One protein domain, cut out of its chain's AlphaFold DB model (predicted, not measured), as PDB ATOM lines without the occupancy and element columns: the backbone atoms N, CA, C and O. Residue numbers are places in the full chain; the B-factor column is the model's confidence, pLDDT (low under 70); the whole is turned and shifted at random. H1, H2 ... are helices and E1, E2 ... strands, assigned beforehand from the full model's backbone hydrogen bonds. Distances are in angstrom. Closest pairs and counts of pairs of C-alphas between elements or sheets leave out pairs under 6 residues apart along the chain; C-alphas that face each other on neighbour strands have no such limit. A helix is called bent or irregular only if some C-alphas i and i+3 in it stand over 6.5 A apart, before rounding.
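Overview. This is residues 7 to 125 of the 568 residues of the protein "Tetratricopeptide repeat protein" of Candidatus Bathyarchaeota archaeon (UniProt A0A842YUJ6). A narrow, three-stranded antiparallel sheet, E1 E2 E3, has a cluster of three helices, H1, H2 and H3, gathered to one side of it, and a longer, kinked helix, H4, beside its edge strand E3, away from that cluster. Long loops, residues 42 to 58 and 93 to 107, join the sheet to the cluster and the cluster to H4. The printed part has 119 residues with three named strands followed by four named helices; the sheet's order is E1, E2, E3, a meander, each strand the antiparallel neighbour of the one before. The class is mixed, helices and strands, with under half of the residues in named elements. The whole is compact, with a radius of gyration of the C-alphas of 14.2 A and spans of 44 by 32 by 20 A.

Along the chain. E1, residues 7 to 10, begins at C-alpha 7 (-2.299, -69.889, 115.346) and is 10.1 A long. E2, residues 19 to 25, measures 20.1 A, and E3, residues 35 to 41, 20.3 A. H1, residues 59 to 62, measures 5.7 A; H2, residues 73 to 83, 15.5 A, beginning at C-alpha 73 (-4.191, -54.956, 135.952); H3, residues 85 to 92, 11.2 A. H4, residues 108 to 124, is 23.2 A long and ends at C-alpha 124 (21.663, -65.011, 114.300). H4 is irregular: C-alphas 118 and 121 are 7.1 A apart, and it has a kink of 46 degrees near residue 118.

Arrangement. E1 and E2 form a hairpin at 161 degrees, with N 8 and O 21 at 2.8 A. E2 and E3 form another at 163 degrees, with N 22 and O 38 at 2.8 A. Residues 40 to 41 of E3 also pair, antiparallel, with residues 50 to 51. H3 is on the sheet but only grazes it, with residues 87 to 91. H2 and H3 form a helical hairpin with a shallow tilt of 24 degrees, opposite ways; they touch, closest at the C-alphas of Trp 81 and Ala 88, 5.0 A. H1 touches H2, closest at the C-alphas of Arg 60 and Ala 76, 5.2 A. H1 touches H3, closest at the C-alphas of Pro 59 and Ser 91, 5.1 A. H4 only grazes the sheet, with residues 110 to 117, and is apart from H1, H2 and H3. Every O i to N i+4 pair is within hydrogen-bond range in H2, 3 of 4 in H3 and 11 of 13 in H4; H1 is too short for such a pair.

Size, cuts and confidence. The two C-alphas farthest apart are those of Gln 67 and Ala 125, 45.0 A. The printed part has no cut. The links E3 to H1 and H3 to H4 are long. Mean pLDDT of the printed part is 81.7, with residues 29 to 30, 70 to 71, 99 to 105 and 119 to 125 under 70.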
ATOM      1  N   ILE A   7      -1.688 -71.224 115.418       91.62
ATOM      2  CA  ILE A   7      -2.299 -69.889 115.346       91.62
ATOM      3  C   ILE A   7      -3.734 -69.952 115.860       91.62
ATOM      4  O   ILE A   7      -4.621 -70.538 115.234       91.62
ATOM      5  N   LYS A   8      -4.005 -69.210 116.933       92.69
ATOM      6  CA  LYS A   8      -5.351 -69.011 117.471       92.69
ATOM      7  C   LYS A   8      -5.852 -67.605 117.168       92.69
ATOM      8  O   LYS A   8      -5.199 -66.622 117.503       92.69
ATOM      9  N   ARG A   9      -7.039 -67.495 116.566       93.19
ATOM     10  CA  ARG A   9      -7.647 -66.206 116.197       93.19
ATOM     11  C   ARG A   9      -8.893 -65.904 117.016       93.19
ATOM     12  O   ARG A   9      -9.777 -66.747 117.158       93.19
ATOM     13  N   TYR A  10      -8.995 -64.663 117.469       88.56
ATOM     14  CA  TYR A  10     -10.147 -64.097 118.152       88.56
ATOM     15  C   TYR A  10     -10.683 -62.934 117.323       88.56
ATOM     16  O   TYR A  10     -10.299 -61.789 117.529       88.56
ATOM     17  N   VAL A  11     -11.560 -63.227 116.362       84.81
ATOM     18  CA  VAL A  11     -12.179 -62.217 115.490       84.81
ATOM     19  C   VAL A  11     -13.638 -62.047 115.885       84.81
ATOM     20  O   VAL A  11     -14.359 -63.035 116.010       84.81
ATOM     21  N   ALA A  12     -14.075 -60.802 116.089       80.94
ATOM     22  CA  ALA A  12     -15.450 -60.461 116.472       80.94
ATOM     23  C   ALA A  12     -15.962 -61.169 117.748       80.94
ATOM     24  O   ALA A  12     -17.171 -61.311 117.935       80.94
ATOM     25  N   LYS A  13     -15.058 -61.585 118.646       84.44
ATOM     26  CA  LYS A  13     -15.424 -62.159 119.945       84.44
ATOM     27  C   LYS A  13     -16.036 -61.081 120.842       84.44
ATOM     28  O   LYS A  13     -15.505 -59.978 120.964       84.44
ATOM     29  N   GLU A  14     -17.164 -61.395 121.469       83.50
ATOM     30  CA  GLU A  14     -17.849 -60.461 122.360       83.50
ATOM     31  C   GLU A  14     -16.952 -60.080 123.552       83.50
ATOM     32  O   GLU A  14     -16.285 -60.927 124.142       83.50
ATOM     33  N   GLY A  15     -16.887 -58.782 123.866       84.06
ATOM     34  CA  GLY A  15     -16.072 -58.243 124.962       84.06
ATOM     35  C   GLY A  15     -14.560 -58.149 124.702       84.06
ATOM     36  O   GLY A  15     -13.857 -57.547 125.512       84.06
ATOM     37  N   VAL A  16     -14.055 -58.663 123.575       90.25
ATOM     38  CA  VAL A  16     -12.615 -58.754 123.272       90.25
ATOM     39  C   VAL A  16     -12.276 -58.020 121.972       90.25
ATOM     40  O   VAL A  16     -13.032 -58.044 120.998       90.25
ATOM     41  N   ASN A  17     -11.139 -57.327 121.961       89.94
ATOM     42  CA  ASN A  17     -10.585 -56.742 120.748       89.94
ATOM     43  C   ASN A  17     -10.007 -57.841 119.845       89.94
ATOM     44  O   ASN A  17      -9.459 -58.825 120.338       89.94
ATOM     45  N   ASN A  18     -10.088 -57.661 118.527       92.88
ATOM     46  CA  ASN A  18      -9.566 -58.620 117.566       92.88
ATOM     47  C   ASN A  18      -8.087 -58.894 117.860       92.88
ATOM     48  O   ASN A  18      -7.281 -57.958 117.903       92.88
ATOM     49  N   CYS A  19      -7.743 -60.160 118.069       93.94
ATOM     50  CA  CYS A  19      -6.377 -60.575 118.350       93.94
ATOM     51  C   CYS A  19      -6.049 -61.943 117.753       93.94
ATOM     52  O   CYS A  19      -6.925 -62.776 117.517       93.94
ATOM     53  N   GLU A  20      -4.763 -62.157 117.506       94.94
ATOM     54  CA  GLU A  20      -4.203 -63.430 117.075       94.94
ATOM     55  C   GLU A  20      -3.069 -63.820 118.014       94.94
ATOM     56  O   GLU A  20      -2.274 -62.974 118.420       94.94
ATOM     57  N   ILE A  21      -3.002 -65.099 118.362       94.12
ATOM     58  CA  ILE A  21      -1.966 -65.670 119.215       94.12
ATOM     59  C   ILE A  21      -1.234 -66.718 118.406       94.12
ATOM     60  O   ILE A  21      -1.849 -67.654 117.899       94.12
ATOM     61  N   TRP A  22       0.066 -66.534 118.267       94.56
ATOM     62  CA  TRP A  22       0.947 -67.426 117.539       94.56
ATOM     63  C   TRP A  22       1.817 -68.162 118.550       94.56
ATOM     64  O   TRP A  22       2.505 -67.520 119.343       94.56
ATOM     65  N   PHE A  23       1.785 -69.486 118.537       92.25
ATOM     66  CA  PHE A  23       2.586 -70.311 119.432       92.25
ATOM     67  C   PHE A  23       3.848 -70.807 118.725       92.25
ATOM     68  O   PHE A  23       3.804 -71.189 117.556       92.25
ATOM     69  N   TYR A  24       4.963 -70.804 119.452       88.44
ATOM     70  CA  TYR A  24       6.256 -71.290 118.992       88.44
ATOM     71  C   TYR A  24       6.880 -72.228 120.023       88.44
ATOM     72  O   TYR A  24       6.845 -71.952 121.224       88.44
ATOM     73  N   GLN A  25       7.530 -73.291 119.551       88.12
ATOM     74  CA  GLN A  25       8.249 -74.259 120.369       88.12
ATOM     75  C   GLN A  25       9.644 -74.573 119.800       88.12
ATOM     76  O   GLN A  25       9.911 -74.481 118.601       88.12
ATOM     77  N   GLY A  26      10.580 -74.939 120.680       78.88
ATOM     78  CA  GLY A  26      11.873 -75.509 120.283       78.88
ATOM     79  C   GLY A  26      12.919 -74.510 119.775       78.88
ATOM     80  O   GLY A  26      13.894 -74.933 119.170       78.88
ATOM     81  N   ARG A  27      12.759 -73.204 120.033       80.00
ATOM     82  CA  ARG A  27      13.711 -72.139 119.636       80.00
ATOM     83  C   ARG A  27      14.782 -71.839 120.699       80.00
ATOM     84  O   ARG A  27      15.210 -70.698 120.881       80.00
ATOM     85  N   VAL A  28      15.183 -72.860 121.454       74.62
ATOM     86  CA  VAL A  28      16.140 -72.717 122.569       74.62
ATOM     87  C   VAL A  28      17.551 -72.401 122.057       74.62
ATOM     88  O   VAL A  28      18.322 -71.726 122.736       74.62
ATOM     89  N   ASP A  29      17.862 -72.828 120.835       64.62
ATOM     90  CA  ASP A  29      19.114 -72.588 120.110       64.62
ATOM     91  C   ASP A  29      19.435 -71.098 119.909       64.62
ATOM     92  O   ASP A  29      20.603 -70.720 119.865       64.62
ATOM     93  N   ILE A  30      18.409 -70.244 119.865       67.50
ATOM     94  CA  ILE A  30      18.540 -68.782 119.762       67.50
ATOM     95  C   ILE A  30      18.255 -68.057 121.088       67.50
ATOM     96  O   ILE A  30      18.014 -66.850 121.112       67.50
ATOM     97  N   GLY A  31      18.291 -68.780 122.213       72.62
ATOM     98  CA  GLY A  31      18.166 -68.212 123.559       72.62
ATOM     99  C   GLY A  31      16.746 -67.782 123.951       72.62
ATOM    100  O   GLY A  31      16.600 -66.954 124.865       72.62
ATOM    101  N   LEU A  32      15.725 -68.319 123.269       84.56
ATOM    102  CA  LEU A  32      14.304 -68.131 123.579       84.56
ATOM    103  C   LEU A  32      13.760 -69.260 124.482       84.56
ATOM    104  O   LEU A  32      14.369 -70.330 124.569       84.56
ATOM    105  N   PRO A  33      12.619 -69.044 125.164       84.12
ATOM    106  CA  PRO A  33      11.974 -70.075 125.972       84.12
ATOM    107  C   PRO A  33      11.615 -71.333 125.157       84.12
ATOM    108  O   PRO A  33      11.355 -71.239 123.956       84.12
ATOM    109  N   PRO A  34      11.550 -72.517 125.798       84.62
ATOM    110  CA  PRO A  34      11.250 -73.780 125.120       84.62
ATOM    111  C   PRO A  34       9.872 -73.802 124.450       84.62
ATOM    112  O   PRO A  34       9.711 -74.505 123.455       84.62
ATOM    113  N   GLY A  35       8.920 -73.015 124.955       89.06
ATOM    114  CA  GLY A  35       7.660 -72.687 124.296       89.06
ATOM    115  C   GLY A  35       7.206 -71.287 124.701       89.06
ATOM    116  O   GLY A  35       7.419 -70.886 125.848       89.06
ATOM    117  N   PHE A  36       6.624 -70.532 123.774       91.88
ATOM    118  CA  PHE A  36       6.134 -69.175 124.021       91.88
ATOM    119  C   PHE A  36       5.077 -68.744 122.999       91.88
ATOM    120  O   PHE A  36       4.939 -69.333 121.930       91.88
ATOM    121  N   ASN A  37       4.342 -67.689 123.336       93.44
ATOM    122  CA  ASN A  37       3.329 -67.064 122.498       93.44
ATOM    123  C   ASN A  37       3.813 -65.709 121.971       93.44
ATOM    124  O   ASN A  37       4.573 -64.996 122.625       93.44
ATOM    125  N   ILE A  38       3.313 -65.311 120.810       93.44
ATOM    126  CA  ILE A  38       3.351 -63.940 120.312       93.44
ATOM    127  C   ILE A  38       1.905 -63.520 120.097       93.44
ATOM    128  O   ILE A  38       1.172 -64.185 119.367       93.44
ATOM    129  N   LEU A  39       1.484 -62.442 120.751       94.00
ATOM    130  CA  LEU A  39       0.120 -61.944 120.639       94.00
ATOM    131  C   LEU A  39       0.102 -60.664 119.807       94.00
ATOM    132  O   LEU A  39       0.894 -59.749 120.028       94.00
ATOM    133  N   PHE A  40      -0.824 -60.596 118.861       93.81
ATOM    134  CA  PHE A  40      -1.097 -59.415 118.059       93.81
ATOM    135  C   PHE A  40      -2.528 -58.955 118.292       93.81
ATOM    136  O   PHE A  40      -3.426 -59.786 118.397       93.81
ATOM    137  N   PHE A  41      -2.780 -57.647 118.334       93.56
ATOM    138  CA  PHE A  41      -4.126 -57.120 118.572       93.56
ATOM    139  C   PHE A  41      -4.425 -55.825 117.808       93.56
ATOM    140  O   PHE A  41      -3.522 -55.059 117.467       93.56
ATOM    141  N   GLN A  42      -5.711 -55.563 117.561       90.12
ATOM    142  CA  GLN A  42      -6.216 -54.316 116.978       90.12
ATOM    143  C   GLN A  42      -6.895 -53.466 118.055       90.12
ATOM    144  O   GLN A  42      -7.933 -53.843 118.604       90.12
ATOM    145  N   ARG A  43      -6.360 -52.274 118.341       79.12
ATOM    146  CA  ARG A  43      -6.994 -51.349 119.295       79.12
ATOM    147  C   ARG A  43      -8.358 -50.896 118.761       79.12
ATOM    148  O   ARG A  43      -8.431 -50.231 117.734       79.12
ATOM    149  N   GLY A  44      -9.437 -51.252 119.460       74.81
ATOM    150  CA  GLY A  44     -10.801 -50.872 119.075       74.81
ATOM    151  C   GLY A  44     -11.323 -51.547 117.800       74.81
ATOM    152  O   GLY A  44     -12.257 -51.031 117.190       74.81
ATOM    153  N   ASN A  45     -10.745 -52.687 117.400       80.19
ATOM    154  CA  ASN A  45     -11.096 -53.445 116.186       80.19
ATOM    155  C   ASN A  45     -10.930 -52.660 114.874       80.19
ATOM    156  O   ASN A  45     -11.625 -52.936 113.897       80.19
ATOM    157  N   GLN A  46     -10.030 -51.674 114.847       73.38
ATOM    158  CA  GLN A  46      -9.716 -50.874 113.663       73.38
ATOM    159  C   GLN A  46      -8.196 -50.779 113.463       73.38
ATOM    160  O   GLN A  46      -7.438 -50.729 114.432       73.38
ATOM    161  N   GLY A  47      -7.760 -50.717 112.202       79.12
ATOM    162  CA  GLY A  47      -6.349 -50.573 111.825       79.12
ATOM    163  C   GLY A  47      -5.566 -51.889 111.762       79.12
ATOM    164  O   GLY A  47      -6.135 -52.978 111.779       79.12
ATOM    165  N   GLU A  48      -4.244 -51.786 111.647       85.06
ATOM    166  CA  GLU A  48      -3.343 -52.941 111.563       85.06
ATOM    167  C   GLU A  48      -3.150 -53.628 112.923       85.06
ATOM    168  O   GLU A  48      -3.261 -53.005 113.984       85.06
ATOM    169  N   TYR A  49      -2.847 -54.927 112.882       87.94
ATOM    170  CA  TYR A  49      -2.459 -55.694 114.060       87.94
ATOM    171  C   TYR A  49      -1.129 -55.181 114.617       87.94
ATOM    172  O   TYR A  49      -0.156 -55.018 113.883       87.94
ATOM    173  N   LYS A  50      -1.081 -54.951 115.929       89.88
ATOM    174  CA  LYS A  50       0.130 -54.537 116.644       89.88
ATOM    175  C   LYS A  50       0.604 -55.641 117.565       89.88
ATOM    176  O   LYS A  50      -0.221 -56.330 118.159       89.88
ATOM    177  N   LEU A  51       1.922 -55.769 117.697       90.94
ATOM    178  CA  LEU A  51       2.538 -56.658 118.672       90.94
ATOM    179  C   LEU A  51       2.139 -56.224 120.087       90.94
ATOM    180  O   LEU A  51       2.226 -55.044 120.422       90.94
ATOM    181  N   TYR A  52       1.679 -57.180 120.884       92.12
ATOM    182  CA  TYR A  52       1.255 -56.976 122.259       92.12
ATOM    183  C   TYR A  52       2.416 -57.162 123.228       92.12
ATOM    184  O   TYR A  52       3.094 -58.191 123.204       92.12
ATOM    185  N   SER A  53       2.585 -56.195 124.122       90.50
ATOM    186  CA  SER A  53       3.502 -56.274 125.256       90.50
ATOM    187  C   SER A  53       2.699 -56.399 126.556       90.50
ATOM    188  O   SER A  53       1.927 -55.488 126.876       90.50
ATOM    189  N   PRO A  54       2.869 -57.479 127.345       88.69
ATOM    190  CA  PRO A  54       2.204 -57.597 128.638       88.69
ATOM    191  C   PRO A  54       2.486 -56.398 129.556       88.69
ATOM    192  O   PRO A  54       1.543 -55.863 130.143       88.69
ATOM    193  N   ALA A  55       3.733 -55.912 129.645       84.44
ATOM    194  CA  ALA A  55       4.050 -54.767 130.500       84.44
ATOM    195  C   ALA A  55       3.541 -53.423 129.951       84.44
ATOM    196  O   ALA A  55       3.065 -52.592 130.730       84.44
ATOM    197  N   ALA A  56       3.633 -53.181 128.639       85.38
ATOM    198  CA  ALA A  56       3.275 -51.884 128.060       85.38
ATOM    199  C   ALA A  56       1.769 -51.739 127.784       85.38
ATOM    200  O   ALA A  56       1.194 -50.666 128.000       85.38
ATOM    201  N   ASP A  57       1.118 -52.799 127.307       88.69
ATOM    202  CA  ASP A  57      -0.295 -52.776 126.920       88.69
ATOM    203  C   ASP A  57      -1.214 -53.261 128.051       88.69
ATOM    204  O   ASP A  57      -2.231 -52.617 128.345       88.69
ATOM    205  N   GLY A  58      -0.846 -54.364 128.709       87.25
ATOM    206  CA  GLY A  58      -1.615 -55.002 129.782       87.25
ATOM    207  C   GLY A  58      -2.965 -55.599 129.340       87.25
ATOM    208  O   GLY A  58      -3.410 -55.397 128.203       87.25
ATOM    209  N   PRO A  59      -3.670 -56.357 130.206       89.44
ATOM    210  CA  PRO A  59      -4.877 -57.106 129.820       89.44
ATOM    211  C   PRO A  59      -6.014 -56.222 129.295       89.44
ATOM    212  O   PRO A  59      -6.784 -56.624 128.424       89.44
ATOM    213  N   ARG A  60      -6.082 -54.968 129.761       89.19
ATOM    214  CA  ARG A  60      -7.087 -53.985 129.325       89.19
ATOM    215  C   ARG A  60      -7.076 -53.742 127.818       89.19
ATOM    216  O   ARG A  60      -8.116 -53.437 127.248       89.19
ATOM    217  N   ALA A  61      -5.913 -53.850 127.174       89.81
ATOM    218  CA  ALA A  61      -5.775 -53.566 125.751       89.81
ATOM    219  C   ALA A  61      -6.493 -54.610 124.879       89.81
ATOM    220  O   ALA A  61      -6.855 -54.320 123.737       89.81
ATOM    221  N   LEU A  62      -6.760 -55.793 125.441       91.69
ATOM    222  CA  LEU A  62      -7.500 -56.874 124.798       91.69
ATOM    223  C   LEU A  62      -9.008 -56.792 125.052       91.69
ATOM    224  O   LEU A  62      -9.764 -57.486 124.383       91.69
ATOM    225  N   LEU A  63      -9.473 -55.935 125.966       89.75
ATOM    226  CA  LEU A  63     -10.894 -55.764 126.266       89.75
ATOM    227  C   LEU A  63     -11.519 -54.652 125.420       89.75
ATOM    228  O   LEU A  63     -10.945 -53.575 125.218       89.75
ATOM    229  N   LYS A  64     -12.746 -54.887 124.956       85.88
ATOM    230  CA  LYS A  64     -13.513 -53.907 124.184       85.88
ATOM    231  C   LYS A  64     -14.318 -53.004 125.122       85.88
ATOM    232  O   LYS A  64     -15.163 -53.480 125.868       85.88
ATOM    233  N   GLY A  65     -14.088 -51.690 125.056       77.38
ATOM    234  CA  GLY A  65     -14.878 -50.700 125.806       77.38
ATOM    235  C   GLY A  65     -14.660 -50.705 127.326       77.38
ATOM    236  O   GLY A  65     -15.528 -50.245 128.062       77.38
ATOM    237  N   TYR A  66     -13.527 -51.226 127.800       82.38
ATOM    238  CA  TYR A  66     -13.204 -51.301 129.225       82.38
ATOM    239  C   TYR A  66     -13.027 -49.908 129.855       82.38
ATOM    240  O   TYR A  66     -12.261 -49.090 129.348       82.38
ATOM    241  N   GLN A  67     -13.723 -49.650 130.968       75.69
ATOM    242  CA  GLN A  67     -13.741 -48.356 131.676       75.69
ATOM    243  C   GLN A  67     -12.985 -48.371 133.021       75.69
ATOM    244  O   GLN A  67     -13.079 -47.412 133.785       75.69
ATOM    245  N   GLY A  68     -12.259 -49.449 133.338       74.31
ATOM    246  CA  GLY A  68     -11.478 -49.550 134.576       74.31
ATOM    247  C   GLY A  68     -10.182 -48.732 134.551       74.31
ATOM    248  O   GLY A  68      -9.750 -48.242 133.504       74.31
ATOM    249  N   SER A  69      -9.549 -48.580 135.720       71.94
ATOM    250  CA  SER A  69      -8.316 -47.792 135.857       71.94
ATOM    251  C   SER A  69      -7.159 -48.409 135.052       71.94
ATOM    252  O   SER A  69      -6.920 -49.611 135.171       71.94
ATOM    253  N   PRO A  70      -6.364 -47.616 134.302       63.84
ATOM    254  CA  PRO A  70      -5.198 -48.116 133.568       63.84
ATOM    255  C   PRO A  70      -4.122 -48.780 134.437       63.84
ATOM    256  O   PRO A  70      -3.321 -49.546 133.910       63.84
ATOM    257  N   SER A  71      -4.091 -48.472 135.738       66.31
ATOM    258  CA  SER A  71      -3.125 -49.003 136.705       66.31
ATOM    259  C   SER A  71      -3.597 -50.275 137.422       66.31
ATOM    260  O   SER A  71      -2.840 -50.829 138.214       66.31
ATOM    261  N   ASP A  72      -4.840 -50.717 137.196       77.19
ATOM    262  CA  ASP A  72      -5.430 -51.886 137.859       77.19
ATOM    263  C   ASP A  72      -5.478 -53.087 136.904       77.19
ATOM    264  O   ASP A  72      -6.490 -53.402 136.269       77.19
ATOM    265  N   TYR A  73      -4.333 -53.762 136.784       80.81
ATOM    266  CA  TYR A  73      -4.191 -54.956 135.952       80.81
ATOM    267  C   TYR A  73      -5.049 -56.125 136.457       80.81
ATOM    268  O   TYR A  73      -5.525 -56.918 135.648       80.81
ATOM    269  N   SER A  74      -5.288 -56.216 137.770       81.12
ATOM    270  CA  SER A  74      -6.052 -57.307 138.381       81.12
ATOM    271  C   SER A  74      -7.526 -57.259 137.991       81.12
ATOM    272  O   SER A  74      -8.107 -58.294 137.660       81.12
ATOM    273  N   GLN A  75      -8.142 -56.074 137.961       85.50
ATOM    274  CA  GLN A  75      -9.530 -55.949 137.515       85.50
ATOM    275  C   GLN A  75      -9.685 -56.296 136.024       85.50
ATOM    276  O   GLN A  75     -10.616 -57.020 135.649       85.50
ATOM    277  N   ALA A  76      -8.774 -55.815 135.173       86.75
ATOM    278  CA  ALA A  76      -8.787 -56.125 133.744       86.75
ATOM    279  C   ALA A  76      -8.551 -57.623 133.480       86.75
ATOM    280  O   ALA A  76      -9.276 -58.224 132.690       86.75
ATOM    281  N   TYR A  77      -7.605 -58.240 134.191       87.44
ATOM    282  CA  TYR A  77      -7.346 -59.678 134.124       87.44
ATOM    283  C   TYR A  77      -8.574 -60.497 134.525       87.44
ATOM    284  O   TYR A  77      -9.003 -61.356 133.763       87.44
ATOM    285  N   ASN A  78      -9.197 -60.195 135.668       88.00
ATOM    286  CA  ASN A  78     -10.386 -60.918 136.133       88.00
ATOM    287  C   ASN A  78     -11.564 -60.780 135.158       88.00
ATOM    288  O   ASN A  78     -12.310 -61.732 134.941       88.00
ATOM    289  N   THR A  79     -11.715 -59.607 134.538       89.38
ATOM    290  CA  THR A  79     -12.735 -59.385 133.504       89.38
ATOM    291  C   THR A  79     -12.457 -60.248 132.274       89.38
ATOM    292  O   THR A  79     -13.360 -60.905 131.761       89.38
ATOM    293  N   LEU A  80     -11.200 -60.288 131.827       89.56
ATOM    294  CA  LEU A  80     -10.783 -61.109 130.696       89.56
ATOM    295  C   LEU A  80     -10.907 -62.606 131.010       89.56
ATOM    296  O   LEU A  80     -11.343 -63.356 130.148       89.56
ATOM    297  N   TRP A  81     -10.631 -63.022 132.248       89.19
ATOM    298  CA  TRP A  81     -10.744 -64.407 132.715       89.19
ATOM    299  C   TRP A  81     -12.173 -64.938 132.624       89.19
ATOM    300  O   TRP A  81     -12.389 -66.072 132.204       89.19
ATOM    301  N   VAL A  82     -13.165 -64.112 132.969       90.88
ATOM    302  CA  VAL A  82     -14.584 -64.477 132.835       90.88
ATOM    303  C   VAL A  82     -14.977 -64.682 131.365       90.88
ATOM    304  O   VAL A  82     -15.831 -65.516 131.075       90.88
ATOM    305  N   ILE A  83     -14.352 -63.953 130.434       91.38
ATOM    306  CA  ILE A  83     -14.648 -64.034 128.995       91.38
ATOM    307  C   ILE A  83     -13.878 -65.181 128.317       91.38
ATOM    308  O   ILE A  83     -14.416 -65.899 127.466       91.38
ATOM    309  N   ASP A  84     -12.595 -65.319 128.634       91.50
ATOM    310  CA  ASP A  84     -11.694 -66.335 128.101       91.50
ATOM    311  C   ASP A  84     -10.493 -66.540 129.045       91.50
ATOM    312  O   ASP A  84      -9.555 -65.735 129.034       91.50
ATOM    313  N   PRO A  85     -10.486 -67.628 129.837       88.25
ATOM    314  CA  PRO A  85      -9.394 -67.919 130.764       88.25
ATOM    315  C   PRO A  85      -8.026 -68.042 130.079       88.25
ATOM    316  O   PRO A  85      -7.035 -67.534 130.593       88.25
ATOM    317  N   ALA A  86      -7.965 -68.643 128.886       86.50
ATOM    318  CA  ALA A  86      -6.701 -68.838 128.175       86.50
ATOM    319  C   ALA A  86      -6.121 -67.506 127.675       86.50
ATOM    320  O   ALA A  86      -4.921 -67.260 127.782       86.50
ATOM    321  N   LEU A  87      -6.973 -66.617 127.157       90.50
ATOM    322  CA  LEU A  87      -6.553 -65.276 126.748       90.50
ATOM    323  C   LEU A  87      -6.129 -64.426 127.955       90.50
ATOM    324  O   LEU A  87      -5.189 -63.641 127.847       90.50
ATOM    325  N   ALA A  88      -6.794 -64.595 129.100       89.06
ATOM    326  CA  ALA A  88      -6.421 -63.919 130.335       89.06
ATOM    327  C   ALA A  88      -5.023 -64.327 130.806       89.06
ATOM    328  O   ALA A  88      -4.206 -63.450 131.083       89.06
ATOM    329  N   GLU A  89      -4.700 -65.621 130.824       87.38
ATOM    330  CA  GLU A  89      -3.349 -66.097 131.160       87.38
ATOM    331  C   GLU A  89      -2.284 -65.510 130.227       87.38
ATOM    332  O   GLU A  89      -1.299 -64.935 130.697       87.38
ATOM    333  N   ILE A  90      -2.527 -65.554 128.914       89.88
ATOM    334  CA  ILE A  90      -1.578 -65.060 127.903       89.88
ATOM    335  C   ILE A  90      -1.398 -63.537 127.981       89.88
ATOM    336  O   ILE A  90      -0.318 -63.017 127.704       89.88
ATOM    337  N   SER A  91      -2.431 -62.809 128.414       90.00
ATOM    338  CA  SER A  91      -2.341 -61.359 128.629       90.00
ATOM    339  C   SER A  91      -1.366 -60.968 129.745       90.00
ATOM    340  O   SER A  91      -0.885 -59.836 129.776       90.00
ATOM    341  N   MET A  92      -1.054 -61.897 130.655       86.38
ATOM    342  CA  MET A  92      -0.131 -61.666 131.767       86.38
ATOM    343  C   MET A  92       1.265 -62.214 131.493       86.38
ATOM    344  O   MET A  92       2.243 -61.574 131.878       86.38
ATOM    345  N   SER A  93       1.379 -63.365 130.829       89.31
ATOM    346  CA  SER A  93       2.658 -63.873 130.340       89.31
ATOM    347  C   SER A  93       2.502 -64.568 128.997       89.31
ATOM    348  O   SER A  93       1.646 -65.427 128.805       89.31
ATOM    349  N   LEU A  94       3.401 -64.236 128.080       90.94
ATOM    350  CA  LEU A  94       3.526 -64.917 126.803       90.94
ATOM    351  C   LEU A  94       4.206 -66.287 126.944       90.94
ATOM    352  O   LEU A  94       4.150 -67.084 126.010       90.94
ATOM    353  N   ILE A  95       4.822 -66.592 128.088       89.00
ATOM    354  CA  ILE A  95       5.563 -67.835 128.328       89.00
ATOM    355  C   ILE A  95       4.691 -68.787 129.165       89.00
ATOM    356  O   ILE A  95       4.429 -68.504 130.338       89.00
ATOM    357  N   PRO A  96       4.240 -69.931 128.610       85.00
ATOM    358  CA  PRO A  96       3.429 -70.893 129.347       85.00
ATOM    359  C   PRO A  96       4.115 -71.386 130.624       85.00
ATOM    360  O   PRO A  96       5.284 -71.771 130.609       85.00
ATOM    361  N   GLY A  97       3.369 -71.411 131.729       73.50
ATOM    362  CA  GLY A  97       3.864 -71.867 133.032       73.50
ATOM    363  C   GLY A  97       4.719 -70.847 133.791       73.50
ATOM    364  O   GLY A  97       5.117 -71.120 134.923       73.50
ATOM    365  N   GLU A  98       4.978 -69.667 133.222       75.69
ATOM    366  CA  GLU A  98       5.635 -68.584 133.943       75.69
ATOM    367  C   GLU A  98       4.628 -67.837 134.831       75.69
ATOM    368  O   GLU A  98       3.682 -67.216 134.346       75.69
ATOM    369  N   SER A  99       4.857 -67.854 136.145       59.06
ATOM    370  CA  SER A  99       4.145 -66.977 137.078       59.06
ATOM    371  C   SER A  99       4.929 -65.674 137.225       59.06
ATOM    372  O   SER A  99       6.056 -65.670 137.717       59.06
ATOM    373  N   GLY A 100       4.348 -64.554 136.782       53.59
ATOM    374  CA  GLY A 100       4.897 -63.230 137.081       53.59
ATOM    375  C   GLY A 100       5.077 -63.085 138.595       53.59
ATOM    376  O   GLY A 100       4.216 -63.513 139.361       53.59
ATOM    377  N   GLY A 101       6.199 -62.512 139.042       53.09
ATOM    378  CA  GLY A 101       6.625 -62.500 140.452       53.09
ATOM    379  C   GLY A 101       5.656 -61.856 141.465       53.09
ATOM    380  O   GLY A 101       5.946 -61.856 142.658       53.09
ATOM    381  N   SER A 102       4.510 -61.324 141.022       55.97
ATOM    382  CA  SER A 102       3.358 -60.940 141.843       55.97
ATOM    383  C   SER A 102       2.060 -61.103 141.036       55.97
ATOM    384  O   SER A 102       2.010 -60.727 139.866       55.97
ATOM    385  N   MET A 103       0.988 -61.604 141.666       54.34
ATOM    386  CA  MET A 103      -0.322 -61.947 141.064       54.34
ATOM    387  C   MET A 103      -1.079 -60.754 140.424       54.34
ATOM    388  O   MET A 103      -2.179 -60.914 139.900       54.34
ATOM    389  N   SER A 104      -0.489 -59.556 140.450       60.78
ATOM    390  CA  SER A 104      -1.071 -58.298 139.967       60.78
ATOM    391  C   SER A 104      -0.211 -57.564 138.929       60.78
ATOM    392  O   SER A 104      -0.561 -56.442 138.567       60.78
ATOM    393  N   GLN A 105       0.904 -58.139 138.455       69.44
ATOM    394  CA  GLN A 105       1.781 -57.486 137.471       69.44
ATOM    395  C   GLN A 105       2.099 -58.389 136.265       69.44
ATOM    396  O   GLN A 105       2.418 -59.562 136.463       69.44
ATOM    397  N   PRO A 106       2.027 -57.862 135.025       76.50
ATOM    398  CA  PRO A 106       2.443 -58.590 133.825       76.50
ATOM    399  C   PRO A 106       3.933 -58.983 133.834       76.50
ATOM    400  O   PRO A 106       4.759 -58.322 134.467       76.50
ATOM    401  N   SER A 107       4.284 -60.057 133.121       76.56
ATOM    402  CA  SER A 107       5.643 -60.611 133.066       76.56
ATOM    403  C   SER A 107       6.610 -59.699 132.306       76.56
ATOM    404  O   SER A 107       6.506 -59.541 131.092       76.56
ATOM    405  N   LEU A 108       7.629 -59.185 133.006       77.44
ATOM    406  CA  LEU A 108       8.761 -58.488 132.381       77.44
ATOM    407  C   LEU A 108       9.633 -59.432 131.537       77.44
ATOM    408  O   LEU A 108      10.291 -58.994 130.594       77.44
ATOM    409  N   THR A 109       9.638 -60.731 131.841       80.06
ATOM    410  CA  THR A 109      10.382 -61.739 131.073       80.06
ATOM    411  C   THR A 109       9.801 -61.919 129.676       80.06
ATOM    412  O   THR A 109      10.554 -62.143 128.728       80.06
ATOM    413  N   SER A 110       8.479 -61.777 129.527       85.12
ATOM    414  CA  SER A 110       7.824 -61.782 128.215       85.12
ATOM    415  C   SER A 110       8.335 -60.638 127.339       85.12
ATOM    416  O   SER A 110       8.631 -60.851 126.169       85.12
ATOM    417  N   ASP A 111       8.538 -59.451 127.905       83.69
ATOM    418  CA  ASP A 111       9.081 -58.308 127.165       83.69
ATOM    419  C   ASP A 111      10.572 -58.461 126.845       83.69
ATOM    420  O   ASP A 111      11.001 -58.149 125.735       83.69
ATOM    421  N   VAL A 112      11.363 -59.027 127.761       82.44
ATOM    422  CA  VAL A 112      12.758 -59.404 127.472       82.44
ATOM    423  C   VAL A 112      12.822 -60.437 126.341       82.44
ATOM    424  O   VAL A 112      13.696 -60.360 125.478       82.44
ATOM    425  N   MET A 113      11.896 -61.395 126.308       87.38
ATOM    426  CA  MET A 113      11.772 -62.352 125.209       87.38
ATOM    427  C   MET A 113      11.406 -61.652 123.894       87.38
ATOM    428  O   MET A 113      12.048 -61.927 122.883       87.38
ATOM    429  N   LEU A 114      10.435 -60.733 123.889       87.19
ATOM    430  CA  LEU A 114      10.068 -59.965 122.693       87.19
ATOM    431  C   LEU A 114      11.245 -59.126 122.165       87.19
ATOM    432  O   LEU A 114      11.500 -59.125 120.963       87.19
ATOM    433  N   GLN A 115      12.027 -58.500 123.049       82.56
ATOM    434  CA  GLN A 115      13.250 -57.788 122.662       82.56
ATOM    435  C   GLN A 115      14.301 -58.726 122.062       82.56
ATOM    436  O   GLN A 115      14.941 -58.390 121.068       82.56
ATOM    437  N   LYS A 116      14.478 -59.924 122.632       79.69
ATOM    438  CA  LYS A 116      15.370 -60.941 122.060       79.69
ATOM    439  C   LYS A 116      14.899 -61.410 120.690       79.69
ATOM    440  O   LYS A 116      15.735 -61.637 119.829       79.69
ATOM    441  N   ILE A 117      13.591 -61.543 120.483       81.75
ATOM    442  CA  ILE A 117      12.992 -61.883 119.189       81.75
ATOM    443  C   ILE A 117      13.285 -60.792 118.152       81.75
ATOM    444  O   ILE A 117      13.692 -61.106 117.035       81.75
ATOM    445  N   GLU A 118      13.127 -59.522 118.524       77.50
ATOM    446  CA  GLU A 118      13.431 -58.379 117.655       77.50
ATOM    447  C   GLU A 118      14.935 -58.275 117.347       77.50
ATOM    448  O   GLU A 118      15.327 -57.976 116.220       77.50
ATOM    449  N   ALA A 119      15.786 -58.607 118.320       68.38
ATOM    450  CA  ALA A 119      17.237 -58.655 118.164       68.38
ATOM    451  C   ALA A 119      17.754 -59.960 117.525       68.38
ATOM    452  O   ALA A 119      18.920 -60.031 117.134       68.38
ATOM    453  N   ALA A 120      16.923 -60.999 117.390       63.22
ATOM    454  CA  ALA A 120      17.342 -62.308 116.893       63.22
ATOM    455  C   ALA A 120      17.920 -62.262 115.468       63.22
ATOM    456  O   ALA A 120      18.935 -62.912 115.250       63.22
ATOM    457  N   PRO A 121      17.392 -61.482 114.500       53.84
ATOM    458  CA  PRO A 121      18.026 -61.340 113.187       53.84
ATOM    459  C   PRO A 121      19.457 -60.782 113.268       53.84
ATOM    460  O   PRO A 121      20.324 -61.211 112.512       53.84
ATOM    461  N   LEU A 122      19.719 -59.874 114.216       50.84
ATOM    462  CA  LEU A 122      21.047 -59.304 114.474       50.84
ATOM    463  C   LEU A 122      21.977 -60.278 115.213       50.84
ATOM    464  O   LEU A 122      23.178 -60.255 114.971       50.84
ATOM    465  N   ALA A 123      21.440 -61.136 116.085       48.84
ATOM    466  CA  ALA A 123      22.210 -62.127 116.842       48.84
ATOM    467  C   ALA A 123      22.461 -63.439 116.068       48.84
ATOM    468  O   ALA A 123      23.500 -64.073 116.240       48.84
ATOM    469  N   MET A 124      21.529 -63.851 115.199       47.28
ATOM    470  CA  MET A 124      21.663 -65.011 114.300       47.28
ATOM    471  C   MET A 124      22.612 -64.726 113.132       47.28
ATOM    472  O   MET A 124      23.166 -65.647 112.529       47.28
ATOM    473  N   ALA A 125      22.833 -63.451 112.821       45.69
ATOM    474  CA  ALA A 125      23.904 -63.019 111.954       45.69
ATOM    475  C   ALA A 125      25.244 -63.169 112.696       45.69
ATOM    476  O   ALA A 125      25.704 -62.238 113.352       45.69
TER     477      ALA A 125